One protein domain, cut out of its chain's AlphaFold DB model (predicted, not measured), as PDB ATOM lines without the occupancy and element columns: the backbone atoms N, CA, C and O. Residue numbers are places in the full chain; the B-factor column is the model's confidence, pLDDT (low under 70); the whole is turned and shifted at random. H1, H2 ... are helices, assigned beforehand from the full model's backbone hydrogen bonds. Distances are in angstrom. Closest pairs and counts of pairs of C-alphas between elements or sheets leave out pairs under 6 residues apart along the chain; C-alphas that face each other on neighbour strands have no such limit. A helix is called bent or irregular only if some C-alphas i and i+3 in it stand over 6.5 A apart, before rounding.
ATOM      1  N   ILE A 328     101.290 139.859 179.943       93.75
ATOM      2  CA  ILE A 328     101.329 139.526 178.510       93.75
ATOM      3  C   ILE A 328     101.402 138.009 178.317       93.75
ATOM      4  O   ILE A 328     100.606 137.446 177.568       93.75
ATOM      5  N   LEU A 329     102.304 137.334 179.037       93.75
ATOM      6  CA  LEU A 329     102.451 135.882 178.963       93.75
ATOM      7  C   LEU A 329     101.134 135.162 179.280       93.75
ATOM      8  O   LEU A 329     100.726 134.279 178.534       93.75
ATOM      9  N   ARG A 330     100.429 135.570 180.345       90.56
ATOM     10  CA  ARG A 330      99.136 134.968 180.715       90.56
ATOM     11  C   ARG A 330      98.059 135.151 179.652       90.56
ATOM     12  O   ARG A 330      97.286 134.223 179.426       90.56
ATOM     13  N   VAL A 331      97.996 136.331 179.034       89.69
ATOM     14  CA  VAL A 331      97.035 136.626 177.960       89.69
ATOM     15  C   VAL A 331      97.255 135.676 176.784       89.69
ATOM     16  O   VAL A 331      96.316 135.021 176.333       89.69
ATOM     17  N   ILE A 332      98.505 135.527 176.343       90.06
ATOM     18  CA  ILE A 332      98.867 134.682 175.196       90.06
ATOM     19  C   ILE A 332      98.654 133.192 175.527       90.06
ATOM     20  O   ILE A 332      98.044 132.453 174.751       90.06
ATOM     21  N   GLN A 333      99.038 132.751 176.728       89.31
ATOM     22  CA  GLN A 333      98.839 131.370 177.192       89.31
ATOM     23  C   GLN A 333      97.373 130.941 177.223       89.31
ATOM     24  O   GLN A 333      97.054 129.799 176.899       89.31
ATOM     25  N   ARG A 334      96.467 131.853 177.580       84.62
ATOM     26  CA  ARG A 334      95.021 131.583 177.632       84.62
ATOM     27  C   ARG A 334      94.294 131.854 176.320       84.62
ATOM     28  O   ARG A 334      93.105 131.581 176.231       84.62
ATOM     29  N   SER A 335      94.989 132.381 175.316       81.19
ATOM     30  CA  SER A 335      94.392 132.667 174.014       81.19
ATOM     31  C   SER A 335      93.928 131.372 173.327       81.19
ATOM     32  O   SER A 335      94.740 130.439 173.232       81.19
ATOM     33  N   PRO A 336      92.668 131.294 172.852       74.62
ATOM     34  CA  PRO A 336      92.188 130.176 172.045       74.62
ATOM     35  C   PRO A 336      92.854 130.191 170.661       74.62
ATOM     36  O   PRO A 336      93.320 131.232 170.195       74.62
ATOM     37  N   SER A 337      92.871 129.045 169.972       64.56
ATOM     38  CA  SER A 337      93.432 128.909 168.613       64.56
ATOM     39  C   SER A 337      92.818 129.888 167.602       64.56
ATOM     40  O   SER A 337      93.492 130.310 166.664       64.56
ATOM     41  N   ASN A 338      91.568 130.298 167.832       57.81
ATOM     42  CA  ASN A 338      90.793 131.183 166.960       57.81
ATOM     43  C   ASN A 338      91.271 132.650 166.996       57.81
ATOM     44  O   ASN A 338      91.006 133.388 166.049       57.81
ATOM     45  N   LEU A 339      92.038 133.068 168.021       60.03
ATOM     46  CA  LEU A 339      92.552 134.445 168.152       60.03
ATOM     47  C   LEU A 339      93.524 134.839 167.027       60.03
ATOM     48  O   LEU A 339      93.736 136.019 166.753       60.03
ATOM     49  N   THR A 340      94.103 133.847 166.351       57.72
ATOM     50  CA  THR A 340      94.915 134.040 165.142       57.72
ATOM     51  C   THR A 340      94.161 134.831 164.063       57.72
ATOM     52  O   THR A 340      94.753 135.656 163.365       57.72
ATOM     53  N   SER A 341      92.834 134.684 163.997       58.03
ATOM     54  CA  SER A 341      91.983 135.377 163.023       58.03
ATOM     55  C   SER A 341      91.741 136.866 163.326       58.03
ATOM     56  O   SER A 341      91.388 137.632 162.426       58.03
ATOM     57  N   THR A 342      91.986 137.327 164.558       71.88
ATOM     58  CA  THR A 342      91.669 138.698 164.979       71.88
ATOM     59  C   THR A 342      92.759 139.692 164.560       71.88
ATOM     60  O   THR A 342      93.782 139.865 165.231       71.88
ATOM     61  N   HIS A 343      92.522 140.420 163.461       77.00
ATOM     62  CA  HIS A 343      93.514 141.303 162.829       77.00
ATOM     63  C   HIS A 343      94.142 142.348 163.776       77.00
ATOM     64  O   HIS A 343      95.352 142.569 163.725       77.00
ATOM     65  N   CYS A 344      93.370 142.971 164.676       82.38
ATOM     66  CA  CYS A 344      93.893 144.012 165.573       82.38
ATOM     67  C   CYS A 344      94.861 143.468 166.640       82.38
ATOM     68  O   CYS A 344      95.862 144.118 166.945       82.38
ATOM     69  N   ILE A 345      94.605 142.272 167.185       84.56
ATOM     70  CA  ILE A 345      95.481 141.633 168.177       84.56
ATOM     71  C   ILE A 345      96.756 141.146 167.498       84.56
ATOM     72  O   ILE A 345      97.852 141.454 167.963       84.56
ATOM     73  N   THR A 346      96.627 140.498 166.340       84.12
ATOM     74  CA  THR A 346      97.769 140.098 165.509       84.12
ATOM     75  C   THR A 346      98.628 141.304 165.106       84.12
ATOM     76  O   THR A 346      99.856 141.235 165.167       84.12
ATOM     77  N   HIS A 347      98.009 142.440 164.768       85.00
ATOM     78  CA  HIS A 347      98.717 143.696 164.518       85.00
ATOM     79  C   HIS A 347      99.461 144.192 165.771       85.00
ATOM     80  O   HIS A 347     100.653 144.486 165.696       85.00
ATOM     81  N   CYS A 348      98.814 144.231 166.943       88.00
ATOM     82  CA  CYS A 348      99.475 144.629 168.192       88.00
ATOM     83  C   CYS A 348     100.671 143.726 168.530       88.00
ATOM     84  O   CYS A 348     101.730 144.215 168.926       88.00
ATOM     85  N   ILE A 349     100.525 142.412 168.345       89.62
ATOM     86  CA  ILE A 349     101.603 141.447 168.577       89.62
ATOM     87  C   ILE A 349     102.776 141.729 167.631       89.62
ATOM     88  O   ILE A 349     103.917 141.845 168.078       89.62
ATOM     89  N   ARG A 350     102.498 141.907 166.336       86.44
ATOM     90  CA  ARG A 350     103.530 142.139 165.320       86.44
ATOM     91  C   ARG A 350     104.295 143.444 165.534       86.44
ATOM     92  O   ARG A 350     105.517 143.441 165.430       86.44
ATOM     93  N   HIS A 351     103.590 144.542 165.806       85.12
ATOM     94  CA  HIS A 351     104.184 145.883 165.822       85.12
ATOM     95  C   HIS A 351     104.691 146.325 167.197       85.12
ATOM     96  O   HIS A 351     105.715 146.999 167.275       85.12
ATOM     97  N   GLU A 352     104.012 145.946 168.281       89.06
ATOM     98  CA  GLU A 352     104.332 146.430 169.631       89.06
ATOM     99  C   GLU A 352     105.012 145.325 170.460       89.06
ATOM    100  O   GLU A 352     106.060 145.558 171.063       89.06
ATOM    101  N   LEU A 353     104.479 144.093 170.461       91.88
ATOM    102  CA  LEU A 353     105.038 143.013 171.286       91.88
ATOM    103  C   LEU A 353     106.380 142.493 170.764       91.88
ATOM    104  O   LEU A 353     107.329 142.409 171.541       91.88
ATOM    105  N   CYS A 354     106.487 142.140 169.479       91.06
ATOM    106  CA  CYS A 354     107.746 141.643 168.910       91.06
ATOM    107  C   CYS A 354     108.876 142.672 169.060       91.06
ATOM    108  O   CYS A 354     109.995 142.318 169.424       91.06
ATOM    109  N   THR A 355     108.560 143.950 168.870       87.38
ATOM    110  CA  THR A 355     109.488 145.067 169.068       87.38
ATOM    111  C   THR A 355     109.951 145.178 170.523       87.38
ATOM    112  O   THR A 355     111.148 145.295 170.775       87.38
ATOM    113  N   ALA A 356     109.038 145.067 171.495       89.38
ATOM    114  CA  ALA A 356     109.401 145.063 172.915       89.38
ATOM    115  C   ALA A 356     110.242 143.827 173.296       89.38
ATOM    116  O   ALA A 356     111.182 143.909 174.092       89.38
ATOM    117  N   LEU A 357     109.921 142.660 172.730       91.19
ATOM    118  CA  LEU A 357     110.658 141.418 172.969       91.19
ATOM    119  C   LEU A 357     112.074 141.460 172.391       91.19
ATOM    120  O   LEU A 357     112.959 140.870 173.001       91.19
ATOM    121  N   SER A 358     112.325 142.183 171.293       86.62
ATOM    122  CA  SER A 358     113.663 142.262 170.683       86.62
ATOM    123  C   SER A 358     114.728 142.783 171.650       86.62
ATOM    124  O   SER A 358     115.859 142.314 171.637       86.62
ATOM    125  N   ARG A 359     114.347 143.728 172.517       84.62
ATOM    126  CA  ARG A 359     115.224 144.324 173.535       84.62
ATOM    127  C   ARG A 359     115.196 143.529 174.837       84.62
ATOM    128  O   ARG A 359     116.225 143.287 175.464       84.62
ATOM    129  N   ASN A 360     114.007 143.098 175.258       88.56
ATOM    130  CA  ASN A 360     113.835 142.396 176.530       88.56
ATOM    131  C   ASN A 360     114.421 140.972 176.513       88.56
ATOM    132  O   ASN A 360     114.933 140.513 177.535       88.56
ATOM    133  N   ALA A 361     114.421 140.300 175.357       84.44
ATOM    134  CA  ALA A 361     115.025 138.982 175.163       84.44
ATOM    135  C   ALA A 361     116.563 139.008 175.113       84.44
ATOM    136  O   ALA A 361     117.172 137.964 174.925       84.44
ATOM    137  N   LEU A 362     117.198 140.165 175.307       84.44
ATOM    138  CA  LEU A 362     118.651 140.312 175.458       84.44
ATOM    139  C   LEU A 362     119.001 141.094 176.734       84.44
ATOM    140  O   LEU A 362     120.129 141.551 176.915       84.44
ATOM    141  N   SER A 363     118.023 141.251 177.636       83.19
ATOM    142  CA  SER A 363     118.194 141.999 178.877       83.19
ATOM    143  C   SER A 363     119.276 141.370 179.758       83.19
ATOM    144  O   SER A 363     119.333 140.142 179.891       83.19
ATOM    145  N   PRO A 364     120.103 142.188 180.437       77.00
ATOM    146  CA  PRO A 364     121.101 141.652 181.337       77.00
ATOM    147  C   PRO A 364     120.492 140.915 182.542       77.00
ATOM    148  O   PRO A 364     121.142 140.030 183.104       77.00
ATOM    149  N   GLU A 365     119.256 141.264 182.909       82.50
ATOM    150  CA  GLU A 365     118.499 140.691 184.019       82.50
ATOM    151  C   GLU A 365     117.828 139.367 183.618       82.50
ATOM    152  O   GLU A 365     116.912 139.336 182.790       82.50
ATOM    153  N   VAL A 366     118.239 138.267 184.261       83.06
ATOM    154  CA  VAL A 366     117.783 136.899 183.939       83.06
ATOM    155  C   VAL A 366     116.261 136.768 184.052       83.06
ATOM    156  O   VAL A 366     115.630 136.115 183.226       83.06
ATOM    157  N   SER A 367     115.645 137.444 185.024       86.69
ATOM    158  CA  SER A 367     114.192 137.397 185.236       86.69
ATOM    159  C   SER A 367     113.395 137.954 184.045       86.69
ATOM    160  O   SER A 367     112.354 137.404 183.677       86.69
ATOM    161  N   VAL A 368     113.882 139.042 183.433       89.56
ATOM    162  CA  VAL A 368     113.275 139.676 182.248       89.56
ATOM    163  C   VAL A 368     113.507 138.805 181.017       89.56
ATOM    164  O   VAL A 368     112.576 138.558 180.245       89.56
ATOM    165  N   PHE A 369     114.727 138.291 180.880       88.31
ATOM    166  CA  PHE A 369     115.134 137.396 179.807       88.31
ATOM    167  C   PHE A 369     114.272 136.123 179.749       88.31
ATOM    168  O   PHE A 369     113.606 135.881 178.744       88.31
ATOM    169  N   THR A 370     114.168 135.374 180.854       90.56
ATOM    170  CA  THR A 370     113.351 134.149 180.954       90.56
ATOM    171  C   THR A 370     111.883 134.398 180.608       90.56
ATOM    172  O   THR A 370     111.266 133.610 179.892       90.56
ATOM    173  N   ARG A 371     111.284 135.496 181.092       92.62
ATOM    174  CA  ARG A 371     109.879 135.818 180.774       92.62
ATOM    175  C   ARG A 371     109.687 136.179 179.305       92.62
ATOM    176  O   ARG A 371     108.670 135.802 178.733       92.62
ATOM    177  N   SER A 372     110.661 136.853 178.699       94.00
ATOM    178  CA  SER A 372     110.630 137.193 177.274       94.00
ATOM    179  C   SER A 372     110.717 135.942 176.397       94.00
ATOM    180  O   SER A 372     109.935 135.801 175.461       94.00
ATOM    181  N   LEU A 373     111.597 134.995 176.743       93.00
ATOM    182  CA  LEU A 373     111.694 133.711 176.043       93.00
ATOM    183  C   LEU A 373     110.439 132.847 176.227       93.00
ATOM    184  O   LEU A 373     109.978 132.236 175.269       93.00
ATOM    185  N   ALA A 374     109.828 132.848 177.415       94.00
ATOM    186  CA  ALA A 374     108.557 132.159 177.634       94.00
ATOM    187  C   ALA A 374     107.432 132.720 176.746       94.00
ATOM    188  O   ALA A 374     106.670 131.951 176.173       94.00
ATOM    189  N   ILE A 375     107.350 134.048 176.579       94.69
ATOM    190  CA  ILE A 375     106.398 134.660 175.638       94.69
ATOM    191  C   ILE A 375     106.711 134.221 174.205       94.69
ATOM    192  O   ILE A 375     105.800 133.880 173.459       94.69
ATOM    193  N   PHE A 376     107.990 134.204 173.821       94.44
ATOM    194  CA  PHE A 376     108.407 133.770 172.491       94.44
ATOM    195  C   PHE A 376     107.967 132.333 172.169       94.44
ATOM    196  O   PHE A 376     107.461 132.098 171.074       94.44
ATOM    197  N   VAL A 377     108.074 131.395 173.117       93.19
ATOM    198  CA  VAL A 377     107.588 130.010 172.939       93.19
ATOM    199  C   VAL A 377     106.097 129.980 172.607       93.19
ATOM    200  O   VAL A 377     105.697 129.331 171.644       93.19
ATOM    201  N   GLU A 378     105.281 130.731 173.346       92.31
ATOM    202  CA  GLU A 378     103.834 130.801 173.105       92.31
ATOM    203  C   GLU A 378     103.499 131.460 171.756       92.31
ATOM    204  O   GLU A 378     102.533 131.080 171.090       92.31
ATOM    205  N   LEU A 379     104.308 132.432 171.313       92.12
ATOM    206  CA  LEU A 379     104.170 133.038 169.986       92.12
ATOM    207  C   LEU A 379     104.505 132.047 168.863       92.12
ATOM    208  O   LEU A 379     103.819 132.044 167.841       92.12
ATOM    209  N   VAL A 380     105.525 131.204 169.041       91.44
ATOM    210  CA  VAL A 380     105.866 130.136 168.083       91.44
ATOM    211  C   VAL A 380     104.751 129.094 168.016       91.44
ATOM    212  O   VAL A 380     104.375 128.683 166.923       91.44
ATOM    213  N   ASP A 381     104.196 128.692 169.157       88.06
ATOM    214  CA  ASP A 381     103.153 127.666 169.207       88.06
ATOM    215  C   ASP A 381     101.839 128.147 168.563       88.06
ATOM    216  O   ASP A 381     101.288 127.483 167.683       88.06
ATOM    217  N   LYS A 382     101.380 129.352 168.933       86.56
ATOM    218  CA  LYS A 382     100.034 129.836 168.584       86.56
ATOM    219  C   LYS A 382      99.977 130.851 167.446       86.56
ATOM    220  O   LYS A 382      98.974 130.910 166.747       86.56
ATOM    221  N   PHE A 383     101.019 131.661 167.243       88.38
ATOM    222  CA  PHE A 383     100.993 132.812 166.322       88.38
ATOM    223  C   PHE A 383     101.953 132.692 165.127       88.38
ATOM    224  O   PHE A 383     102.031 133.620 164.318       88.38
ATOM    225  N   LYS A 384     102.648 131.555 164.956       88.62
ATOM    226  CA  LYS A 384     103.623 131.325 163.866       88.62
ATOM    227  C   LYS A 384     103.124 131.690 162.467       88.62
ATOM    228  O   LYS A 384     103.878 132.281 161.698       88.62
ATOM    229  N   ILE A 385     101.845 131.437 162.179       87.12
ATOM    230  CA  ILE A 385     101.215 131.710 160.876       87.12
ATOM    231  C   ILE A 385     101.277 133.204 160.510       87.12
ATOM    232  O   ILE A 385     101.367 133.565 159.340       87.12
ATOM    233  N   HIS A 386     101.285 134.088 161.510       84.81
ATOM    234  CA  HIS A 386     101.256 135.539 161.318       84.81
ATOM    235  C   HIS A 386     102.604 136.230 161.536       84.81
ATOM    236  O   HIS A 386     102.686 137.450 161.341       84.81
ATOM    237  N   LEU A 387     103.626 135.482 161.967       88.81
ATOM    238  CA  LEU A 387     104.894 136.010 162.473       88.81
ATOM    239  C   LEU A 387     106.120 135.466 161.730       88.81
ATOM    240  O   LEU A 387     107.216 135.482 162.279       88.81
ATOM    241  N   LYS A 388     105.972 134.992 160.487       89.44
ATOM    242  CA  LYS A 388     107.048 134.326 159.731       89.44
ATOM    243  C   LYS A 388     108.385 135.086 159.761       89.44
ATOM    244  O   LYS A 388     109.385 134.562 160.241       89.44
ATOM    245  N   ARG A 389     108.415 136.346 159.314       87.94
ATOM    246  CA  ARG A 389     109.651 137.157 159.317       87.94
ATOM    247  C   ARG A 389     110.146 137.477 160.726       87.94
ATOM    248  O   ARG A 389     111.345 137.473 160.969       87.94
ATOM    249  N   GLN A 390     109.238 137.737 161.664       90.25
ATOM    250  CA  GLN A 390     109.600 138.048 163.046       90.25
ATOM    251  C   GLN A 390     110.285 136.849 163.706       90.25
ATOM    252  O   GLN A 390     111.337 137.005 164.322       90.25
ATOM    253  N   LEU A 391     109.722 135.651 163.536       92.31
ATOM    254  CA  LEU A 391     110.294 134.406 164.036       92.31
ATOM    255  C   LEU A 391     111.667 134.131 163.418       92.31
ATOM    256  O   LEU A 391     112.577 133.762 164.155       92.31
ATOM    257  N   GLU A 392     111.845 134.366 162.114       90.50
ATOM    258  CA  GLU A 392     113.154 134.256 161.456       90.50
ATOM    259  C   GLU A 392     114.222 135.108 162.164       90.50
ATOM    260  O   GLU A 392     115.288 134.595 162.515       90.50
ATOM    261  N   VAL A 393     113.910 136.378 162.455       89.94
ATOM    262  CA  VAL A 393     114.821 137.282 163.175       89.94
ATOM    263  C   VAL A 393     115.074 136.802 164.607       89.94
ATOM    264  O   VAL A 393     116.225 136.759 165.032       89.94
ATOM    265  N   PHE A 394     114.042 136.385 165.352       91.69
ATOM    266  CA  PHE A 394     114.220 135.862 166.714       91.69
ATOM    267  C   PHE A 394     115.112 134.615 166.752       91.69
ATOM    268  O   PHE A 394     116.017 134.521 167.583       91.69
ATOM    269  N   PHE A 395     114.896 133.652 165.859       92.75
ATOM    270  CA  PHE A 395     115.723 132.449 165.830       92.75
ATOM    271  C   PHE A 395     117.168 132.765 165.447       92.75
ATOM    272  O   PHE A 395     118.083 132.311 166.132       92.75
ATOM    273  N   LYS A 396     117.386 133.561 164.397       88.19
ATOM    274  CA  LYS A 396     118.727 133.869 163.889       88.19
ATOM    275  C   LYS A 396     119.512 134.796 164.823       88.19
ATOM    276  O   LYS A 396     120.610 134.457 165.261       88.19
ATOM    277  N   GLU A 397     118.941 135.950 165.155       87.06
ATOM    278  CA  GLU A 397     119.655 137.028 165.852       87.06
ATOM    279  C   GLU A 397     119.658 136.862 167.373       87.06
ATOM    280  O   GLU A 397     120.591 137.317 168.032       87.06
ATOM    281  N   ILE A 398     118.654 136.185 167.945       88.06
ATOM    282  CA  ILE A 398     118.541 135.993 169.398       88.06
ATOM    283  C   ILE A 398     118.947 134.559 169.764       88.06
ATOM    284  O   ILE A 398     119.984 134.369 170.399       88.06
ATOM    285  N   ILE A 399     118.203 133.533 169.337       91.31
ATOM    286  CA  ILE A 399     118.436 132.142 169.779       91.31
ATOM    287  C   ILE A 399     119.803 131.605 169.315       91.31
ATOM    288  O   ILE A 399     120.632 131.246 170.152       91.31
ATOM    289  N   ILE A 400     120.066 131.564 168.007       89.81
ATOM    290  CA  ILE A 400     121.282 130.970 167.429       89.81
ATOM    291  C   ILE A 400     122.520 131.789 167.823       89.81
ATOM    292  O   ILE A 400     123.485 131.241 168.356       89.81
ATOM    293  N   SER A 401     122.455 133.111 167.667       86.38
ATOM    294  CA  SER A 401     123.500 134.053 168.080       86.38
ATOM    295  C   SER A 401     123.945 133.887 169.541       86.38
ATOM    296  O   SER A 401     125.145 133.953 169.830       86.38
ATOM    297  N   MET A 402     123.012 133.639 170.472       84.12
ATOM    298  CA  MET A 402     123.351 133.385 171.879       84.12
ATOM    299  C   MET A 402     123.969 132.007 172.113       84.12
ATOM    300  O   MET A 402     124.814 131.874 173.001       84.12
ATOM    301  N   LEU A 403     123.563 130.984 171.354       85.94
ATOM    302  CA  LEU A 403     124.157 129.647 171.442       85.94
ATOM    303  C   LEU A 403     125.593 129.619 170.891       85.94
ATOM    304  O   LEU A 403     126.431 128.898 171.445       85.94
ATOM    305  N   GLU A 404     125.867 130.427 169.859       84.06
ATOM    306  CA  GLU A 404     127.169 130.561 169.191       84.06
ATOM    307  C   GLU A 404     128.147 131.508 169.895       84.06
ATOM    308  O   GLU A 404     129.365 131.359 169.748       84.06
ATOM    309  N   SER A 405     127.648 132.498 170.642       79.25
ATOM    310  CA  SER A 405     128.512 133.484 171.292       79.25
ATOM    311  C   SER A 405     129.386 132.857 172.387       79.25
ATOM    312  O   SER A 405     128.897 132.311 173.376       79.25
ATOM    313  N   ALA A 406     130.706 133.015 172.247       66.44
ATOM    314  CA  ALA A 406     131.696 132.574 173.232       66.44
ATOM    315  C   ALA A 406     131.757 133.474 174.488       66.44
ATOM    316  O   ALA A 406     132.305 133.077 175.527       66.44
ATOM    317  N   SER A 407     131.219 134.696 174.407       68.38
ATOM    318  CA  SER A 407     131.185 135.650 175.522       68.38
ATOM    319  C   SER A 407     130.002 135.401 176.468       68.38
ATOM    320  O   SER A 407     130.118 135.718 177.652       68.38
ATOM    321  N   SER A 408     128.923 134.777 175.971       75.31
ATOM    322  CA  SER A 408     127.672 134.533 176.697       75.31
ATOM    323  C   SER A 408     127.859 133.643 177.931       75.31
ATOM    324  O   SER A 408     128.541 132.613 177.898       75.31
ATOM    325  N   THR A 409     127.230 134.033 179.041       78.19
ATOM    326  CA  THR A 409     127.221 133.235 180.279       78.19
ATOM    327  C   THR A 409     126.524 131.878 180.111       78.19
ATOM    328  O   THR A 409     125.544 131.735 179.379       78.19
ATOM    329  N   ILE A 410     127.000 130.866 180.851       81.25
ATOM    330  CA  ILE A 410     126.433 129.505 180.820       81.25
ATOM    331  C   ILE A 410     124.947 129.518 181.201       81.25
ATOM    332  O   ILE A 410     124.153 128.869 180.530       81.25
ATOM    333  N   ASP A 411     124.554 130.287 182.223       82.00
ATOM    334  CA  ASP A 411     123.156 130.358 182.668       82.00
ATOM    335  C   ASP A 411     122.220 130.903 181.570       82.00
ATOM    336  O   ASP A 411     121.102 130.410 181.417       82.00
ATOM    337  N   ARG A 412     122.682 131.862 180.751       83.56
ATOM    338  CA  ARG A 412     121.910 132.365 179.601       83.56
ATOM    339  C   ARG A 412     121.796 131.324 178.502       83.56
ATOM    340  O   ARG A 412     120.687 131.039 178.062       83.56
ATOM    341  N   ARG A 413     122.915 130.716 178.094       87.38
ATOM    342  CA  ARG A 413     122.916 129.634 177.088       87.38
ATOM    343  C   ARG A 413     122.000 128.484 177.514       87.38
ATOM    344  O   ARG A 413     121.259 127.955 176.694       87.38
ATOM    345  N   LEU A 414     122.004 128.140 178.800       89.19
ATOM    346  CA  LEU A 414     121.153 127.103 179.374       89.19
ATOM    347  C   LEU A 414     119.662 127.447 179.265       89.19
ATOM    348  O   LEU A 414     118.865 126.596 178.886       89.19
ATOM    349  N   GLU A 415     119.280 128.687 179.551       89.44
ATOM    350  CA  GLU A 415     117.887 129.127 179.435       89.44
ATOM    351  C   GLU A 415     117.405 129.176 177.971       89.44
ATOM    352  O   GLU A 415     116.275 128.783 177.665       89.44
ATOM    353  N   VAL A 416     118.288 129.553 177.041       92.31
ATOM    354  CA  VAL A 416     118.025 129.440 175.596       92.31
ATOM    355  C   VAL A 416     117.833 127.982 175.198       92.31
ATOM    356  O   VAL A 416     116.880 127.662 174.496       92.31
ATOM    357  N   LEU A 417     118.677 127.071 175.687       92.38
ATOM    358  CA  LEU A 417     118.517 125.639 175.428       92.38
ATOM    359  C   LEU A 417     117.214 125.079 176.005       92.38
ATOM    360  O   LEU A 417     116.602 124.236 175.358       92.38
ATOM    361  N   ARG A 418     116.748 125.550 177.172       92.94
ATOM    362  CA  ARG A 418     115.435 125.157 177.722       92.94
ATOM    363  C   ARG A 418     114.302 125.623 176.813       92.94
ATOM    364  O   ARG A 418     113.375 124.866 176.560       92.94
ATOM    365  N   THR A 419     114.416 126.836 176.282       92.62
ATOM    366  CA  THR A 419     113.468 127.394 175.306       92.62
ATOM    367  C   THR A 419     113.436 126.546 174.033       92.62
ATOM    368  O   THR A 419     112.368 126.144 173.578       92.62
ATOM    369  N   VAL A 420     114.611 126.196 173.502       93.38
ATOM    370  CA  VAL A 420     114.752 125.292 172.352       93.38
ATOM    371  C   VAL A 420     114.169 123.913 172.651       93.38
ATOM    372  O   VAL A 420     113.488 123.361 171.797       93.38
ATOM    373  N   ALA A 421     114.383 123.367 173.851       92.12
ATOM    374  CA  ALA A 421     113.846 122.065 174.242       92.12
ATOM    375  C   ALA A 421     112.314 122.029 174.162       92.12
ATOM    376  O   ALA A 421     111.769 121.061 173.643       92.12
ATOM    377  N   VAL A 422     111.634 123.091 174.616       92.56
ATOM    378  CA  VAL A 422     110.166 123.194 174.535       92.56
ATOM    379  C   VAL A 422     109.695 123.295 173.083       92.56
ATOM    380  O   VAL A 422     108.752 122.613 172.699       92.56
ATOM    381  N   ILE A 423     110.375 124.090 172.251       90.56
ATOM    382  CA  ILE A 423     110.045 124.204 170.818       90.56
ATOM    383  C   ILE A 423     110.243 122.858 170.105       90.56
ATOM    384  O   ILE A 423     109.421 122.465 169.280       90.56
ATOM    385  N   CYS A 424     111.311 122.135 170.447       88.19
ATOM    386  CA  CYS A 424     111.630 120.825 169.889       88.19
ATOM    387  C   CYS A 424     110.727 119.692 170.394       88.19
ATOM    388  O   CYS A 424     110.871 118.593 169.869       88.19
ATOM    389  N   ASP A 425     109.839 119.913 171.370       88.44
ATOM    390  CA  ASP A 425     108.873 118.909 171.852       88.44
ATOM    391  C   ASP A 425     107.552 118.930 171.051       88.44
ATOM    392  O   ASP A 425     106.748 118.009 171.154       88.44
ATOM    393  N   ASN A 426     107.336 119.949 170.207       89.62
ATOM    394  CA  ASN A 426     106.185 120.044 169.303       89.62
ATOM    395  C   ASN A 426     106.583 119.633 167.869       89.62
ATOM    396  O   ASN A 426     107.275 120.371 167.155       89.62
ATOM    397  N   SER A 427     106.111 118.456 167.439       91.00
ATOM    398  CA  SER A 427     106.354 117.856 166.117       91.00
ATOM    399  C   SER A 427     105.976 118.795 164.962       91.00
ATOM    400  O   SER A 427     106.797 119.048 164.076       91.00
ATOM    401  N   GLN A 428     104.771 119.368 164.995       90.38
ATOM    402  CA  GLN A 428     104.252 120.261 163.958       90.38
ATOM    403  C   GLN A 428     105.087 121.538 163.838       90.38
ATOM    404  O   GLN A 428     105.441 121.948 162.735       90.38
ATOM    405  N   CYS A 429     105.429 122.173 164.963       90.62
ATOM    406  CA  CYS A 429     106.251 123.385 164.964       90.62
ATOM    407  C   CYS A 429     107.626 123.149 164.336       90.62
ATOM    408  O   CYS A 429     108.092 123.980 163.557       90.62
ATOM    409  N   LEU A 430     108.258 122.011 164.625       92.31
ATOM    410  CA  LEU A 430     109.585 121.698 164.106       92.31
ATOM    411  C   LEU A 430     109.587 121.498 162.580       92.31
ATOM    412  O   LEU A 430     110.477 122.005 161.892       92.31
ATOM    413  N   VAL A 431     108.584 120.797 162.043       92.06
ATOM    414  CA  VAL A 431     108.441 120.601 160.589       92.06
ATOM    415  C   VAL A 431     108.044 121.910 159.896       92.06
ATOM    416  O   VAL A 431     108.582 122.223 158.834       92.06
ATOM    417  N   ASP A 432     107.181 122.723 160.512       91.62
ATOM    418  CA  ASP A 432     106.802 124.036 159.978       91.62
ATOM    419  C   ASP A 432     108.003 124.992 159.871       91.62
ATOM    420  O   ASP A 432     108.124 125.712 158.877       91.62
ATOM    421  N   ILE A 433     108.903 124.996 160.865       92.56
ATOM    422  CA  ILE A 433     110.151 125.774 160.822       92.56
ATOM    423  C   ILE A 433     110.983 125.342 159.606       92.56
ATOM    424  O   ILE A 433     111.407 126.173 158.804       92.56
ATOM    425  N   TYR A 434     111.161 124.038 159.412       92.56
ATOM    426  CA  TYR A 434     111.919 123.530 158.275       92.56
ATOM    427  C   TYR A 434     111.301 123.933 156.919       92.56
ATOM    428  O   TYR A 434     112.001 124.436 156.037       92.56
ATOM    429  N   VAL A 435     109.983 123.792 156.754       90.19
ATOM    430  CA  VAL A 435     109.289 124.136 155.498       90.19
ATOM    431  C   VAL A 435     109.334 125.641 155.203       90.19
ATOM    432  O   VAL A 435     109.509 126.038 154.052       90.19
ATOM    433  N   ASN A 436     109.200 126.498 156.219       89.62
ATOM    434  CA  ASN A 436     109.096 127.944 156.004       89.62
ATOM    435  C   ASN A 436     110.432 128.679 155.902       89.62
ATOM    436  O   ASN A 436     110.447 129.764 155.318       89.62
ATOM    437  N   TYR A 437     111.512 128.126 156.459       91.31
ATOM    438  CA  TYR A 437     112.803 128.813 156.544       91.31
ATOM    439  C   TYR A 437     113.894 128.053 155.778       91.31
ATOM    440  O   TYR A 437     114.419 128.566 154.785       91.31
ATOM    441  N   ASP A 438     114.164 126.792 156.125       90.62
ATOM    442  CA  ASP A 438     115.197 125.978 155.464       90.62
ATOM    443  C   ASP A 438     114.863 125.683 153.991       90.62
ATOM    444  O   ASP A 438     115.761 125.658 153.151       90.62
ATOM    445  N   CYS A 439     113.584 125.521 153.642       87.44
ATOM    446  CA  CYS A 439     113.153 125.346 152.249       87.44
ATOM    447  C   CYS A 439     112.924 126.666 151.483       87.44
ATOM    448  O   CYS A 439     112.669 126.620 150.279       87.44
ATOM    449  N   HIS A 440     113.011 127.835 152.128       85.00
ATOM    450  CA  HIS A 440     112.839 129.131 151.461       85.00
ATOM    451  C   HIS A 440     114.174 129.658 150.917       85.00
ATOM    452  O   HIS A 440     115.160 129.697 151.647       85.00
ATOM    453  N   LEU A 441     114.217 130.093 149.650       81.06
ATOM    454  CA  LEU A 441     115.467 130.402 148.930       81.06
ATOM    455  C   LEU A 441     116.334 131.478 149.603       81.06
ATOM    456  O   LEU A 441     117.557 131.340 149.627       81.06
ATOM    457  N   THR A 442     115.705 132.517 150.156       78.06
ATOM    458  CA  THR A 442     116.372 133.650 150.823       78.06
ATOM    459  C   THR A 442     116.269 133.594 152.350       78.06
ATOM    460  O   THR A 442     116.811 134.460 153.031       78.06
ATOM    461  N   GLY A 443     115.578 132.588 152.898       80.44
ATOM    462  CA  GLY A 443     115.375 132.441 154.339       80.44
ATOM    463  C   GLY A 443     116.594 131.855 155.054       80.44
ATOM    464  O   GLY A 443     117.413 131.164 154.445       80.44
ATOM    465  N   ALA A 444     116.707 132.074 156.361       85.44
ATOM    466  CA  ALA A 444     117.717 131.426 157.204       85.44
ATOM    467  C   ALA A 444     117.515 129.895 157.309       85.44
ATOM    468  O   ALA A 444     116.390 129.404 157.233       85.44
ATOM    469  N   ASN A 445     118.594 129.129 157.516       89.50
ATOM    470  CA  ASN A 445     118.540 127.675 157.741       89.50
ATOM    471  C   ASN A 445     118.349 127.343 159.226       89.50
ATOM    472  O   ASN A 445     119.176 126.674 159.845       89.50
ATOM    473  N   ILE A 446     117.259 127.840 159.808       93.56
ATOM    474  CA  ILE A 446     117.003 127.775 161.250       93.56
ATOM    475  C   ILE A 446     117.094 126.341 161.781       93.56
ATOM    476  O   ILE A 446     117.724 126.118 162.815       93.56
ATOM    477  N   PHE A 447     116.488 125.367 161.096       94.44
ATOM    478  CA  PHE A 447     116.497 123.980 161.554       94.44
ATOM    479  C   PHE A 447     117.905 123.381 161.471       94.44
ATOM    480  O   PHE A 447     118.388 122.845 162.470       94.44
ATOM    481  N   ARG A 448     118.603 123.506 160.333       92.50
ATOM    482  CA  ARG A 448     119.997 123.039 160.198       92.50
ATOM    483  C   ARG A 448     120.915 123.659 161.256       92.50
ATOM    484  O   ARG A 448     121.608 122.921 161.958       92.50
ATOM    485  N   ASP A 449     120.876 124.979 161.406       91.94
ATOM    486  CA  ASP A 449     121.748 125.727 162.315       91.94
ATOM    487  C   ASP A 449     121.490 125.348 163.781       91.94
ATOM    488  O   ASP A 449     122.432 125.224 164.572       91.94
ATOM    489  N   LEU A 450     120.229 125.091 164.146       94.00
ATOM    490  CA  LEU A 450     119.857 124.598 165.471       94.00
ATOM    491  C   LEU A 450     120.494 123.232 165.758       94.00
ATOM    492  O   LEU A 450     121.115 123.047 166.805       94.00
ATOM    493  N   ILE A 451     120.382 122.282 164.826       94.75
ATOM    494  CA  ILE A 451     120.920 120.923 164.986       94.75
ATOM    495  C   ILE A 451     122.444 120.935 165.072       94.75
ATOM    496  O   ILE A 451     123.023 120.247 165.917       94.75
ATOM    497  N   GLU A 452     123.106 121.743 164.244       92.81
ATOM    498  CA  GLU A 452     124.556 121.899 164.304       92.81
ATOM    499  C   GLU A 452     125.021 122.485 165.638       92.81
ATOM    500  O   GLU A 452     125.983 121.985 166.224       92.81
ATOM    501  N   ASN A 453     124.350 123.529 166.131       91.94
ATOM    502  CA  ASN A 453     124.694 124.156 167.404       91.94
ATOM    503  C   ASN A 453     124.436 123.220 168.591       91.94
ATOM    504  O   ASN A 453     125.310 123.071 169.445       91.94
ATOM    505  N   LEU A 454     123.307 122.504 168.608       93.94
ATOM    506  CA  LEU A 454     123.033 121.470 169.612       93.94
ATOM    507  C   LEU A 454     124.092 120.358 169.587       93.94
ATOM    508  O   LEU A 454     124.580 119.949 170.641       93.94
ATOM    509  N   GLY A 455     124.498 119.903 168.397       92.69
ATOM    510  CA  GLY A 455     125.557 118.906 168.230       92.69
ATOM    511  C   GLY A 455     126.919 119.386 168.734       92.69
ATOM    512  O   GLY A 455     127.602 118.653 169.453       92.69
ATOM    513  N   LYS A 456     127.299 120.631 168.413       91.19
ATOM    514  CA  LYS A 456     128.537 121.269 168.893       91.19
ATOM    515  C   LYS A 456     128.544 121.375 170.419       91.19
ATOM    516  O   LYS A 456     129.519 120.948 171.029       91.19
ATOM    517  N   ILE A 457     127.453 121.856 171.023       90.69
ATOM    518  CA  ILE A 457     127.314 121.995 172.482       90.69
ATOM    519  C   ILE A 457     127.367 120.625 173.166       90.69
ATOM    520  O   ILE A 457     128.101 120.451 174.133       90.69
ATOM    521  N   ALA A 458     126.646 119.623 172.654       89.62
ATOM    522  CA  ALA A 458     126.637 118.280 173.237       89.62
ATOM    523  C   ALA A 458     128.023 117.599 173.199       89.62
ATOM    524  O   ALA A 458     128.352 116.822 174.099       89.62
ATOM    525  N   MET A 459     128.847 117.905 172.188       85.56
ATOM    526  CA  MET A 459     130.218 117.391 172.045       85.56
ATOM    527  C   MET A 459     131.300 118.303 172.641       85.56
ATOM    528  O   MET A 459     132.479 117.945 172.599       85.56
ATOM    529  N   GLU A 460     130.939 119.467 173.182       79.25
ATOM    530  CA  GLU A 460     131.892 120.487 173.615       79.25
ATOM    531  C   GLU A 460     132.778 119.954 174.760       79.25
ATOM    532  O   GLU A 460     132.316 119.673 175.870       79.25
ATOM    533  N   LYS A 461     134.078 119.772 174.483       64.62
ATOM    534  CA  LYS A 461     135.091 119.308 175.446       64.62
ATOM    535  C   LYS A 461     135.803 120.510 176.079       64.62
ATOM    536  O   LYS A 461     136.995 120.703 175.857       64.62
ATOM    537  N   HIS A 462     135.104 121.344 176.850       50.62
ATOM    538  CA  HIS A 462     135.792 122.375 177.633       50.62
ATOM    539  C   HIS A 462     136.469 121.753 178.875       50.62
ATOM    540  O   HIS A 462     135.823 121.249 179.785       50.62
ATOM    541  N   PHE A 463     137.807 121.747 178.838       46.12
ATOM    542  CA  PHE A 463     138.775 121.621 179.937       46.12
ATOM    543  C   PHE A 463     138.527 120.568 181.029       46.12
ATOM    544  O   PHE A 463     138.078 120.858 182.139       46.12
ATOM    545  N   THR A 464     139.043 119.363 180.793       42.16
ATOM    546  CA  THR A 464     139.432 118.461 181.885       42.16
ATOM    547  C   THR A 464     140.722 118.882 182.606       42.16
ATOM    548  O   THR A 464     140.968 118.352 183.679       42.16
ATOM    549  N   ASP A 465     141.488 119.876 182.124       43.88
ATOM    550  CA  ASP A 465     142.844 120.160 182.640       43.88
ATOM    551  C   ASP A 465     143.180 121.652 182.869       43.88
ATOM    552  O   ASP A 465     144.264 122.123 182.534       43.88
ATOM    553  N   THR A 466     142.288 122.436 183.482       44.62
ATOM    554  CA  THR A 466     142.707 123.680 184.165       44.62
ATOM    555  C   THR A 466     142.388 123.586 185.652       44.62
ATOM    556  O   THR A 466     141.234 123.488 186.064       44.62
ATOM    557  N   ALA A 467     143.435 123.615 186.478       46.75
ATOM    558  CA  ALA A 467     143.422 123.366 187.923       46.75
ATOM    559  C   ALA A 467     142.624 124.385 188.781       46.75
ATOM    560  O   ALA A 467     142.755 124.386 190.002       46.75
ATOM    561  N   HIS A 468     141.790 125.245 188.179       51.31
ATOM    562  CA  HIS A 468     141.148 126.383 188.852       51.31
ATOM    563  C   HIS A 468     139.642 126.573 188.574       51.31
ATOM    564  O   HIS A 468     139.085 127.592 188.972       51.31
ATOM    565  N   VAL A 469     138.947 125.615 187.947       62.25
ATOM    566  CA  VAL A 469     137.482 125.713 187.743       62.25
ATOM    567  C   VAL A 469     136.726 125.160 188.958       62.25
ATOM    568  O   VAL A 469     136.968 124.026 189.381       62.25
ATOM    569  N   THR A 470     135.798 125.945 189.520       73.31
ATOM    570  CA  THR A 470     134.992 125.540 190.683       73.31
ATOM    571  C   THR A 470     134.059 124.364 190.342       73.31
ATOM    572  O   THR A 470     133.567 124.275 189.213       73.31
ATOM    573  N   PRO A 471     133.758 123.463 191.301       74.56
ATOM    574  CA  PRO A 471     132.838 122.341 191.079       74.56
ATOM    575  C   PRO A 471     131.461 122.756 190.530       74.56
ATOM    576  O   PRO A 471     130.906 122.060 189.686       74.56
ATOM    577  N   PHE A 472     130.956 123.921 190.948       76.94
ATOM    578  CA  PHE A 472     129.675 124.481 190.506       76.94
ATOM    579  C   PHE A 472     129.616 124.753 188.991       76.94
ATOM    580  O   PHE A 472     128.621 124.445 188.342       76.94
ATOM    581  N   VAL A 473     130.694 125.284 188.401       77.31
ATOM    582  CA  VAL A 473     130.746 125.564 186.953       77.31
ATOM    583  C   VAL A 473     130.752 124.262 186.148       77.31
ATOM    584  O   VAL A 473     130.032 124.151 185.160       77.31
ATOM    585  N   LYS A 474     131.475 123.236 186.622       78.38
ATOM    586  CA  LYS A 474     131.493 121.909 185.982       78.38
ATOM    587  C   LYS A 474     130.114 121.244 185.974       78.38
ATOM    588  O   LYS A 474     129.761 120.572 185.006       78.38
ATOM    589  N   GLU A 475     129.336 121.419 187.042       82.44
ATOM    590  CA  GLU A 475     127.967 120.901 187.130       82.44
ATOM    591  C   GLU A 475     127.028 121.607 186.141       82.44
ATOM    592  O   GLU A 475     126.294 120.939 185.414       82.44
ATOM    593  N   ARG A 476     127.126 122.937 186.016       83.38
ATOM    594  CA  ARG A 476     126.359 123.717 185.028       83.38
ATOM    595  C   ARG A 476     126.706 123.374 183.578       83.38
ATOM    596  O   ARG A 476     125.811 123.230 182.752       83.38
ATOM    597  N   GLU A 477     127.982 123.183 183.256       83.31
ATOM    598  CA  GLU A 477     128.404 122.740 181.916       83.31
ATOM    599  C   GLU A 477     127.913 121.325 181.595       83.31
ATOM    600  O   GLU A 477     127.573 121.008 180.453       83.31
ATOM    601  N   LYS A 478     127.864 120.448 182.603       85.94
ATOM    602  CA  LYS A 478     127.263 119.120 182.465       85.94
ATOM    603  C   LYS A 478     125.757 119.222 182.201       85.94
ATOM    604  O   LYS A 478     125.280 118.541 181.298       85.94
ATOM    605  N   GLU A 479     125.035 120.073 182.935       90.06
ATOM    606  CA  GLU A 479     123.603 120.344 182.719       90.06
ATOM    607  C   GLU A 479     123.342 120.833 181.285       90.06
ATOM    608  O   GLU A 479     122.472 120.303 180.597       90.06
ATOM    609  N   MET A 480     124.157 121.770 180.794       89.75
ATOM    610  CA  MET A 480     124.058 122.316 179.436       89.75
ATOM    611  C   MET A 480     124.236 121.238 178.355       89.75
ATOM    612  O   MET A 480     123.422 121.136 177.436       89.75
ATOM    613  N   ARG A 481     125.268 120.392 178.482       89.75
ATOM    614  CA  ARG A 481     125.505 119.271 177.554       89.75
ATOM    615  C   ARG A 481     124.379 118.246 177.590       89.75
ATOM    616  O   ARG A 481     123.982 117.736 176.544       89.75
ATOM    617  N   LEU A 482     123.865 117.952 178.783       91.69
ATOM    618  CA  LEU A 482     122.757 117.023 178.964       91.69
ATOM    619  C   LEU A 482     121.488 117.535 178.279       91.69
ATOM    620  O   LEU A 482     120.825 116.769 177.585       91.69
ATOM    621  N   LEU A 483     121.185 118.824 178.430       93.75
ATOM    622  CA  LEU A 483     120.022 119.449 177.812       93.75
ATOM    623  C   LEU A 483     120.149 119.493 176.283       93.75
ATOM    624  O   LEU A 483     119.205 119.139 175.586       93.75
ATOM    625  N   ALA A 484     121.329 119.819 175.747       94.31
ATOM    626  CA  ALA A 484     121.574 119.758 174.304       94.31
ATOM    627  C   ALA A 484     121.395 118.332 173.746       94.31
ATOM    628  O   ALA A 484     120.770 118.142 172.701       94.31
ATOM    629  N   LEU A 485     121.881 117.318 174.473       94.25
ATOM    630  CA  LEU A 485     121.671 115.912 174.131       94.25
ATOM    631  C   LEU A 485     120.180 115.532 174.168       94.25
ATOM    632  O   LEU A 485     119.707 114.859 173.256       94.25
ATOM    633  N   GLN A 486     119.435 115.985 175.183       94.56
ATOM    634  CA  GLN A 486     117.984 115.786 175.280       94.56
ATOM    635  C   GLN A 486     117.240 116.427 174.106       94.56
ATOM    636  O   GLN A 486     116.375 115.771 173.533       94.56
ATOM    637  N   CYS A 487     117.609 117.643 173.690       95.38
ATOM    638  CA  CYS A 487     117.020 118.297 172.521       95.38
ATOM    639  C   CYS A 487     117.234 117.483 171.240       95.38
ATOM    640  O   CYS A 487     116.294 117.311 170.473       95.38
ATOM    641  N   LEU A 488     118.436 116.937 171.010       96.25
ATOM    642  CA  LEU A 488     118.711 116.098 169.831       96.25
ATOM    643  C   LEU A 488     117.882 114.806 169.831       96.25
ATOM    644  O   LEU A 488     117.368 114.393 168.790       96.25
ATOM    645  N   VAL A 489     117.721 114.174 170.997       95.81
ATOM    646  CA  VAL A 489     116.831 113.012 171.152       95.81
ATOM    647  C   VAL A 489     115.369 113.417 170.923       95.81
ATOM    648  O   VAL A 489     114.645 112.693 170.242       95.81
ATOM    649  N   GLY A 490     114.953 114.577 171.441       95.25
ATOM    650  CA  GLY A 490     113.620 115.155 171.258       95.25
ATOM    651  C   GLY A 490     113.293 115.423 169.791       95.25
ATOM    652  O   GLY A 490     112.252 114.987 169.318       95.25
ATOM    653  N   VAL A 491     114.227 115.999 169.029       96.19
ATOM    654  CA  VAL A 491     114.086 116.194 167.577       96.19
ATOM    655  C   VAL A 491     113.802 114.868 166.870       96.19
ATOM    656  O   VAL A 491     112.853 114.774 166.098       96.19
ATOM    657  N   LEU A 492     114.589 113.820 167.138       95.88
ATOM    658  CA  LEU A 492     114.388 112.506 166.515       95.88
ATOM    659  C   LEU A 492     113.054 111.866 166.902       95.88
ATOM    660  O   LEU A 492     112.411 111.238 166.060       95.88
ATOM    661  N   LYS A 493     112.642 112.033 168.162       94.94
ATOM    662  CA  LYS A 493     111.331 111.605 168.642       94.94
ATOM    663  C   LYS A 493     110.218 112.341 167.885       94.94
ATOM    664  O   LYS A 493     109.362 111.679 167.318       94.94
ATOM    665  N   CYS A 494     110.295 113.665 167.757       94.31
ATOM    666  CA  CYS A 494     109.319 114.478 167.028       94.31
ATOM    667  C   CYS A 494     109.195 114.108 165.549       94.31
ATOM    668  O   CYS A 494     108.088 114.082 165.020       94.31
ATOM    669  N   LEU A 495     110.301 113.762 164.883       93.94
ATOM    670  CA  LEU A 495     110.254 113.259 163.505       93.94
ATOM    671  C   LEU A 495     109.498 111.922 163.395       93.94
ATOM    672  O   LEU A 495     108.818 111.681 162.397       93.94
ATOM    673  N   ALA A 496     109.608 111.052 164.403       91.44
ATOM    674  CA  ALA A 496     108.845 109.806 164.465       91.44
ATOM    675  C   ALA A 496     107.373 110.043 164.852       91.44
ATOM    676  O   ALA A 496     106.488 109.426 164.258       91.44
ATOM    677  N   ASP A 497     107.113 110.940 165.805       90.69
ATOM    678  CA  ASP A 497     105.772 111.273 166.294       90.69
ATOM    679  C   ASP A 497     104.942 111.954 165.194       90.69
ATOM    680  O   ASP A 497     103.815 111.531 164.943       90.69
ATOM    681  N   PHE A 498     105.529 112.879 164.420       90.62
ATOM    682  CA  PHE A 498     104.869 113.510 163.268       90.62
ATOM    683  C   PHE A 498     104.359 112.483 162.245       90.62
ATOM    684  O   PHE A 498     103.257 112.601 161.710       90.62
ATOM    685  N   TYR A 499     105.143 111.429 161.980       87.00
ATOM    686  CA  TYR A 499     104.707 110.342 161.102       87.00
ATOM    687  C   TYR A 499     103.468 109.632 161.665       87.00
ATOM    688  O   TYR A 499     102.519 109.365 160.927       87.00
ATOM    689  N   LEU A 500     103.469 109.324 162.965       84.94
ATOM    690  CA  LEU A 500     102.359 108.633 163.621       84.94
ATOM    691  C   LEU A 500     101.096 109.499 163.672       84.94
ATOM    692  O   LEU A 500     100.012 108.975 163.435       84.94
ATOM    693  N   GLU A 501     101.225 110.801 163.912       85.31
ATOM    694  CA  GLU A 501     100.108 111.754 163.942       85.31
ATOM    695  C   GLU A 501      99.429 111.873 162.568       85.31
ATOM    696  O   GLU A 501      98.207 111.727 162.449       85.31
ATOM    697  N   VAL A 502     100.212 112.049 161.498       82.75
ATOM    698  CA  VAL A 502      99.681 112.218 160.132       82.75
ATOM    699  C   VAL A 502      99.139 110.906 159.548       82.75
ATOM    700  O   VAL A 502      98.193 110.912 158.757       82.75
ATOM    701  N   VAL A 503      99.719 109.754 159.900       79.25
ATOM    702  CA  VAL A 503      99.217 108.444 159.441       79.25
ATOM    703  C   VAL A 503      98.036 107.968 160.293       79.25
ATOM    704  O   VAL A 503      97.081 107.416 159.744       79.25
ATOM    705  N   GLY A 504      98.055 108.220 161.604       67.25
ATOM    706  CA  GLY A 504      96.974 107.875 162.531       67.25
ATOM    707  C   GLY A 504      95.662 108.578 162.185       67.25
ATOM    708  O   GLY A 504      94.629 107.921 162.060       67.25
ATOM    709  N   THR A 505      95.722 109.877 161.884       59.56
ATOM    710  CA  THR A 505      94.566 110.673 161.422       59.56
ATOM    711  C   THR A 505      93.969 110.161 160.103       59.56
ATOM    712  O   THR A 505      92.752 110.161 159.924       59.56
ATOM    713  N   ARG A 748     132.843 140.643 180.724       66.56
ATOM    714  CA  ARG A 748     131.505 141.236 180.919       66.56
ATOM    715  C   ARG A 748     131.282 142.512 180.107       66.56
ATOM    716  O   ARG A 748     130.168 142.768 179.679       66.56
ATOM    717  N   GLN A 749     132.319 143.327 179.913       68.38
ATOM    718  CA  GLN A 749     132.218 144.520 179.067       68.38
ATOM    719  C   GLN A 749     132.034 144.149 177.594       68.38
ATOM    720  O   GLN A 749     131.198 144.747 176.930       68.38
ATOM    721  N   ILE A 750     132.773 143.146 177.112       70.75
ATOM    722  CA  ILE A 750     132.622 142.617 175.752       70.75
ATOM    723  C   ILE A 750     131.239 141.986 175.582       70.75
ATOM    724  O   ILE A 750     130.557 142.305 174.621       70.75
ATOM    725  N   GLU A 751     130.789 141.171 176.540       71.75
ATOM    726  CA  GLU A 751     129.449 140.569 176.517       71.75
ATOM    727  C   GLU A 751     128.347 141.639 176.461       71.75
ATOM    728  O   GLU A 751     127.428 141.524 175.660       71.75
ATOM    729  N   ASN A 752     128.445 142.707 177.260       73.44
ATOM    730  CA  ASN A 752     127.456 143.786 177.241       73.44
ATOM    731  C   ASN A 752     127.434 144.543 175.907       73.44
ATOM    732  O   ASN A 752     126.354 144.794 175.385       73.44
ATOM    733  N   LEU A 753     128.606 144.874 175.354       74.31
ATOM    734  CA  LEU A 753     128.704 145.535 174.051       74.31
ATOM    735  C   LEU A 753     128.164 144.635 172.932       74.31
ATOM    736  O   LEU A 753     127.411 145.093 172.081       74.31
ATOM    737  N   GLU A 754     128.500 143.343 172.950       77.06
ATOM    738  CA  GLU A 754     127.961 142.376 171.991       77.06
ATOM    739  C   GLU A 754     126.435 142.281 172.099       77.06
ATOM    740  O   GLU A 754     125.749 142.358 171.085       77.06
ATOM    741  N   LEU A 755     125.876 142.184 173.304       77.50
ATOM    742  CA  LEU A 755     124.423 142.119 173.499       77.50
ATOM    743  C   LEU A 755     123.704 143.393 173.068       77.50
ATOM    744  O   LEU A 755     122.621 143.303 172.496       77.50
ATOM    745  N   GLU A 756     124.300 144.558 173.308       78.12
ATOM    746  CA  GLU A 756     123.762 145.837 172.850       78.12
ATOM    747  C   GLU A 756     123.725 145.884 171.319       78.12
ATOM    748  O   GLU A 756     122.667 146.142 170.747       78.12
ATOM    749  N   THR A 757     124.813 145.485 170.649       79.38
ATOM    750  CA  THR A 757     124.831 145.399 169.179       79.38
ATOM    751  C   THR A 757     123.803 144.405 168.636       79.38
ATOM    752  O   THR A 757     123.085 144.736 167.698       79.38
ATOM    753  N   ILE A 758     123.669 143.219 169.245       79.56
ATOM    754  CA  ILE A 758     122.669 142.213 168.845       79.56
ATOM    755  C   ILE A 758     121.247 142.747 169.062       79.56
ATOM    756  O   ILE A 758     120.353 142.499 168.257       79.56
ATOM    757  N   SER A 759     121.022 143.495 170.142       81.69
ATOM    758  CA  SER A 759     119.724 144.095 170.445       81.69
ATOM    759  C   SER A 759     119.351 145.169 169.431       81.69
ATOM    760  O   SER A 759     118.211 145.202 168.967       81.69
ATOM    761  N   GLU A 760     120.293 146.032 169.058       81.19
ATOM    762  CA  GLU A 760     120.079 147.057 168.035       81.19
ATOM    763  C   GLU A 760     119.804 146.443 166.659       81.19
ATOM    764  O   GLU A 760     118.839 146.842 165.998       81.19
ATOM    765  N   THR A 761     120.580 145.432 166.247       82.31
ATOM    766  CA  THR A 761     120.369 144.752 164.959       82.31
ATOM    767  C   THR A 761     119.043 144.001 164.932       82.31
ATOM    768  O   THR A 761     118.263 144.179 163.995       82.31
ATOM    769  N   ALA A 762     118.735 143.216 165.969       84.19
ATOM    770  CA  ALA A 762     117.476 142.481 166.066       84.19
ATOM    771  C   ALA A 762     116.271 143.430 166.063       84.19
ATOM    772  O   ALA A 762     115.272 143.156 165.401       84.19
ATOM    773  N   HIS A 763     116.368 144.567 166.758       85.25
ATOM    774  CA  HIS A 763     115.320 145.582 166.773       85.25
ATOM    775  C   HIS A 763     115.105 146.209 165.389       85.25
ATOM    776  O   HIS A 763     113.968 146.265 164.924       85.25
ATOM    777  N   ALA A 764     116.174 146.631 164.708       83.56
ATOM    778  CA  ALA A 764     116.079 147.215 163.370       83.56
ATOM    779  C   ALA A 764     115.468 146.231 162.356       83.56
ATOM    780  O   ALA A 764     114.559 146.593 161.606       83.56
ATOM    781  N   LEU A 765     115.912 144.971 162.383       83.62
ATOM    782  CA  LEU A 765     115.386 143.914 161.519       83.62
ATOM    783  C   LEU A 765     113.927 143.576 161.838       83.62
ATOM    784  O   LEU A 765     113.142 143.354 160.918       83.62
ATOM    785  N   LEU A 766     113.532 143.574 163.114       84.06
ATOM    786  CA  LEU A 766     112.140 143.339 163.500       84.06
ATOM    787  C   LEU A 766     111.225 144.477 163.061       84.06
ATOM    788  O   LEU A 766     110.154 144.195 162.529       84.06
ATOM    789  N   VAL A 767     111.651 145.734 163.208       82.31
ATOM    790  CA  VAL A 767     110.901 146.898 162.709       82.31
ATOM    791  C   VAL A 767     110.713 146.800 161.193       82.31
ATOM    792  O   VAL A 767     109.586 146.947 160.720       82.31
ATOM    793  N   ALA A 768     111.764 146.457 160.441       81.00
ATOM    794  CA  ALA A 768     111.661 146.219 158.999       81.00
ATOM    795  C   ALA A 768     110.706 145.052 158.672       81.00
ATOM    796  O   ALA A 768     109.840 145.174 157.804       81.00
ATOM    797  N   ALA A 769     110.786 143.952 159.426       81.06
ATOM    798  CA  ALA A 769     109.907 142.795 159.272       81.06
ATOM    799  C   ALA A 769     108.428 143.114 159.547       81.06
ATOM    800  O   ALA A 769     107.551 142.416 159.042       81.06
ATOM    801  N   THR A 770     108.115 144.151 160.333       75.00
ATOM    802  CA  THR A 770     106.716 144.540 160.582       75.00
ATOM    803  C   THR A 770     106.009 145.113 159.354       75.00
ATOM    804  O   THR A 770     104.782 145.082 159.303       75.00
ATOM    805  N   GLN A 771     106.758 145.599 158.361       68.94
ATOM    806  CA  GLN A 771     106.215 146.230 157.153       68.94
ATOM    807  C   GLN A 771     105.926 145.226 156.026       68.94
ATOM    808  O   GLN A 771     105.314 145.588 155.025       68.94
ATOM    809  N   GLN A 772     106.350 143.969 156.180       67.56
ATOM    810  CA  GLN A 772     106.244 142.936 155.153       67.56
ATOM    811  C   GLN A 772     105.405 141.764 155.664       67.56
ATOM    812  O   GLN A 772     105.750 141.119 156.654       67.56
ATOM    813  N   TYR A 773     104.314 141.457 154.966       67.44
ATOM    814  CA  TYR A 773     103.555 140.233 155.203       67.44
ATOM    815  C   TYR A 773     104.054 139.130 154.270       67.44
ATOM    816  O   TYR A 773     104.142 139.328 153.062       67.44
ATOM    817  N   THR A 774     104.382 137.964 154.829       74.81
ATOM    818  CA  THR A 774     104.748 136.776 154.055       74.81
ATOM    819  C   THR A 774     103.869 135.602 154.451       74.81
ATOM    820  O   THR A 774     103.585 135.388 155.631       74.81
ATOM    821  N   GLN A 775     103.439 134.829 153.455       77.94
ATOM    822  CA  GLN A 775     102.594 133.666 153.681       77.94
ATOM    823  C   GLN A 775     103.368 132.569 154.425       77.94
ATOM    824  O   GLN A 775     104.514 132.240 154.084       77.94
ATOM    825  N   PHE A 776     102.729 132.005 155.447       85.88
ATOM    826  CA  PHE A 776     103.219 130.865 156.210       85.88
ATOM    827  C   PHE A 776     102.532 129.582 155.741       85.88
ATOM    828  O   PHE A 776     101.319 129.563 155.540       85.88
ATOM    829  N   THR A 777     103.294 128.502 155.596       85.88
ATOM    830  CA  THR A 777     102.779 127.198 155.166       85.88
ATOM    831  C   THR A 777     102.866 126.197 156.308       85.88
ATOM    832  O   THR A 777     103.962 125.907 156.776       85.88
ATOM    833  N   SER A 778     101.741 125.636 156.745       85.44
ATOM    834  CA  SER A 778     101.752 124.521 157.698       85.44
ATOM    835  C   SER A 778     102.002 123.196 156.982       85.44
ATOM    836  O   SER A 778     101.354 122.882 155.982       85.44
ATOM    837  N   ALA A 779     102.951 122.416 157.489       84.44
ATOM    838  CA  ALA A 779     103.335 121.134 156.924       84.44
ATOM    839  C   ALA A 779     102.262 120.068 157.185       84.44
ATOM    840  O   ALA A 779     101.863 119.845 158.324       84.44
ATOM    841  N   SER A 780     101.829 119.366 156.140       81.88
ATOM    842  CA  SER A 780     100.779 118.332 156.219       81.88
ATOM    843  C   SER A 780     101.235 116.955 155.722       81.88
ATOM    844  O   SER A 780     100.482 115.978 155.749       81.88
ATOM    845  N   HIS A 781     102.470 116.865 155.231       82.69
ATOM    846  CA  HIS A 781     102.995 115.712 154.510       82.69
ATOM    847  C   HIS A 781     104.173 115.078 155.257       82.69
ATOM    848  O   HIS A 781     105.141 115.758 155.603       82.69
ATOM    849  N   VAL A 782     104.119 113.759 155.483       84.81
ATOM    850  CA  VAL A 782     105.166 113.004 156.203       84.81
ATOM    851  C   VAL A 782     106.496 112.997 155.458       84.81
ATOM    852  O   VAL A 782     107.553 112.835 156.057       84.81
ATOM    853  N   GLU A 783     106.461 113.193 154.146       82.94
ATOM    854  CA  GLU A 783     107.627 113.152 153.278       82.94
ATOM    855  C   GLU A 783     108.617 114.296 153.559       82.94
ATOM    856  O   GLU A 783     109.790 114.170 153.212       82.94
ATOM    857  N   HIS A 784     108.198 115.370 154.249       85.44
ATOM    858  CA  HIS A 784     109.106 116.419 154.738       85.44
ATOM    859  C   HIS A 784     110.146 115.892 155.738       85.44
ATOM    860  O   HIS A 784     111.245 116.441 155.827       85.44
ATOM    861  N   VAL A 785     109.847 114.797 156.444       90.38
ATOM    862  CA  VAL A 785     110.747 114.213 157.447       90.38
ATOM    863  C   VAL A 785     112.001 113.607 156.817       90.38
ATOM    864  O   VAL A 785     113.062 113.659 157.430       90.38
TER     865      VAL A 785
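This is residues 328 to 505 and 748 to 785 of the 1145 residues of the protein "SEC7 domain-containing protein" of Steinernema carpocapsae (UniProt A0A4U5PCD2). Long helices, folded back on one another as three helical hairpins, H3 with H4, H5 with H6 and H8 with H9, make a thick bundle that H10 joins beside H3 and H5. Across it, H3 and H10 form one side, H4 and H5 come next, then H6 and H8, and the very long H9 forms the other side; H7 crosses near one end, small H1 and H2 pack on H4, and residues 770 to 781 run past that same end to tiny H11, which packs on H9. The printed part has 216 residues with eleven named helices, H1 to H11 in order, and no named strand; its class is all helix. It is compact, with a radius of gyration of the C-alphas of 17.8 A and spans of 58 by 40 by 35 A. Residues 465 to 472, of which 471 to 472 belong to H9, stick out; without them the body spans 50 by 38 by 35 A.

Find C-alpha 328 at (101.329, 139.526, 178.510); from there H1 runs over residues 328 to 334, and H2 follows at 337 to 341. Then look for H3, residues 343 to 360, 24.5 A long, with a kink of 30 degrees near residue 354. H4, residues 366 to 386, is 28.0 A long; it has a kink of 61 degrees near residue 380 and is irregular, C-alphas 382 and 385 being 8.0 A apart. Next come H5, residues 388 to 404, 22.6 A; H6, residues 410 to 423, 19.9 A; H7, residues 427 to 438; and H8, residues 446 to 459, 20.0 A. Find C-alpha 471 at (132.838, 122.341, 191.079), where H9 begins; it runs 49.8 A to residue 505, with a kink of 26 degrees near residue 493. After the cut, H10 takes residues 748 to 769, 30.6 A, and H11 residues 782 to 785, ending at C-alpha 785 at (110.747, 114.213, 157.447).

Seven helices, H3, H4, H5, H6, H8, H9 and H10, form a bundle. Look first at H1, which touches H4 with the C-alphas of Leu 329 and Ile 375 closest, 5.3 A. H2 touches H4 at Thr 340 and Phe 383, 6.3 A. The hairpin H3 and H4 stands at a shallow tilt of 32 degrees, opposite ways, closest at Leu 357 and Ser 372, 6.0 A. H4 touches H6 at Leu 373 and Thr 419, 6.6 A. The hairpin H5 and H6 has a steep tilt of 38 degrees, closest at Leu 403 and Arg 413, 5.8 A. H7 touches H9 about perpendicular, at 85 degrees, with Ser 427 and Cys 494 4.6 A apart by their C-alphas. H8 touches H5 at Phe 395 and Ile 446, 6.7 A. In the hairpin H8 and H9 the closest C-alphas are those of Ala 458 and Arg 481, 4.6 A. H9 touches H6 with residues 476 to 490 alone, at a shallow tilt of 10 degrees, the same way, closest at Ala 421 and Cys 487, 5.2 A. H10 touches H5 at Arg 389 and Ala 769, 5.6 A, and H3 at Ser 358 and His 763, 5.4 A. H11 touches H9 at Tyr 499 and Val 782, 5.6 A. In H1, H6, H7, H8 and H10 every O i to N i+4 pair is within hydrogen-bond range; the counts are 11 of 14 in H3, 14 of 17 in H4, 11 of 13 in H5, 30 of 31 in H9 and 0 of 1 in H2, where 1 of 2 O i to N i+3 pairs is, and H11 is too short for such a pair.

The C-alphas farthest apart are those of His 343 and Ala 467, 58.7 A. Residues 506 to 747 are not printed, and C-alphas 505 and 748 are 51.8 A apart across the cut. The links H8 to H9 and H10 to H11 are long. The mean pLDDT of the printed part is 84.0; look for values under 70 at residues 337 to 341, 406 to 407, 461 to 469, 504 to 505, 748 to 749 and 771 to 773.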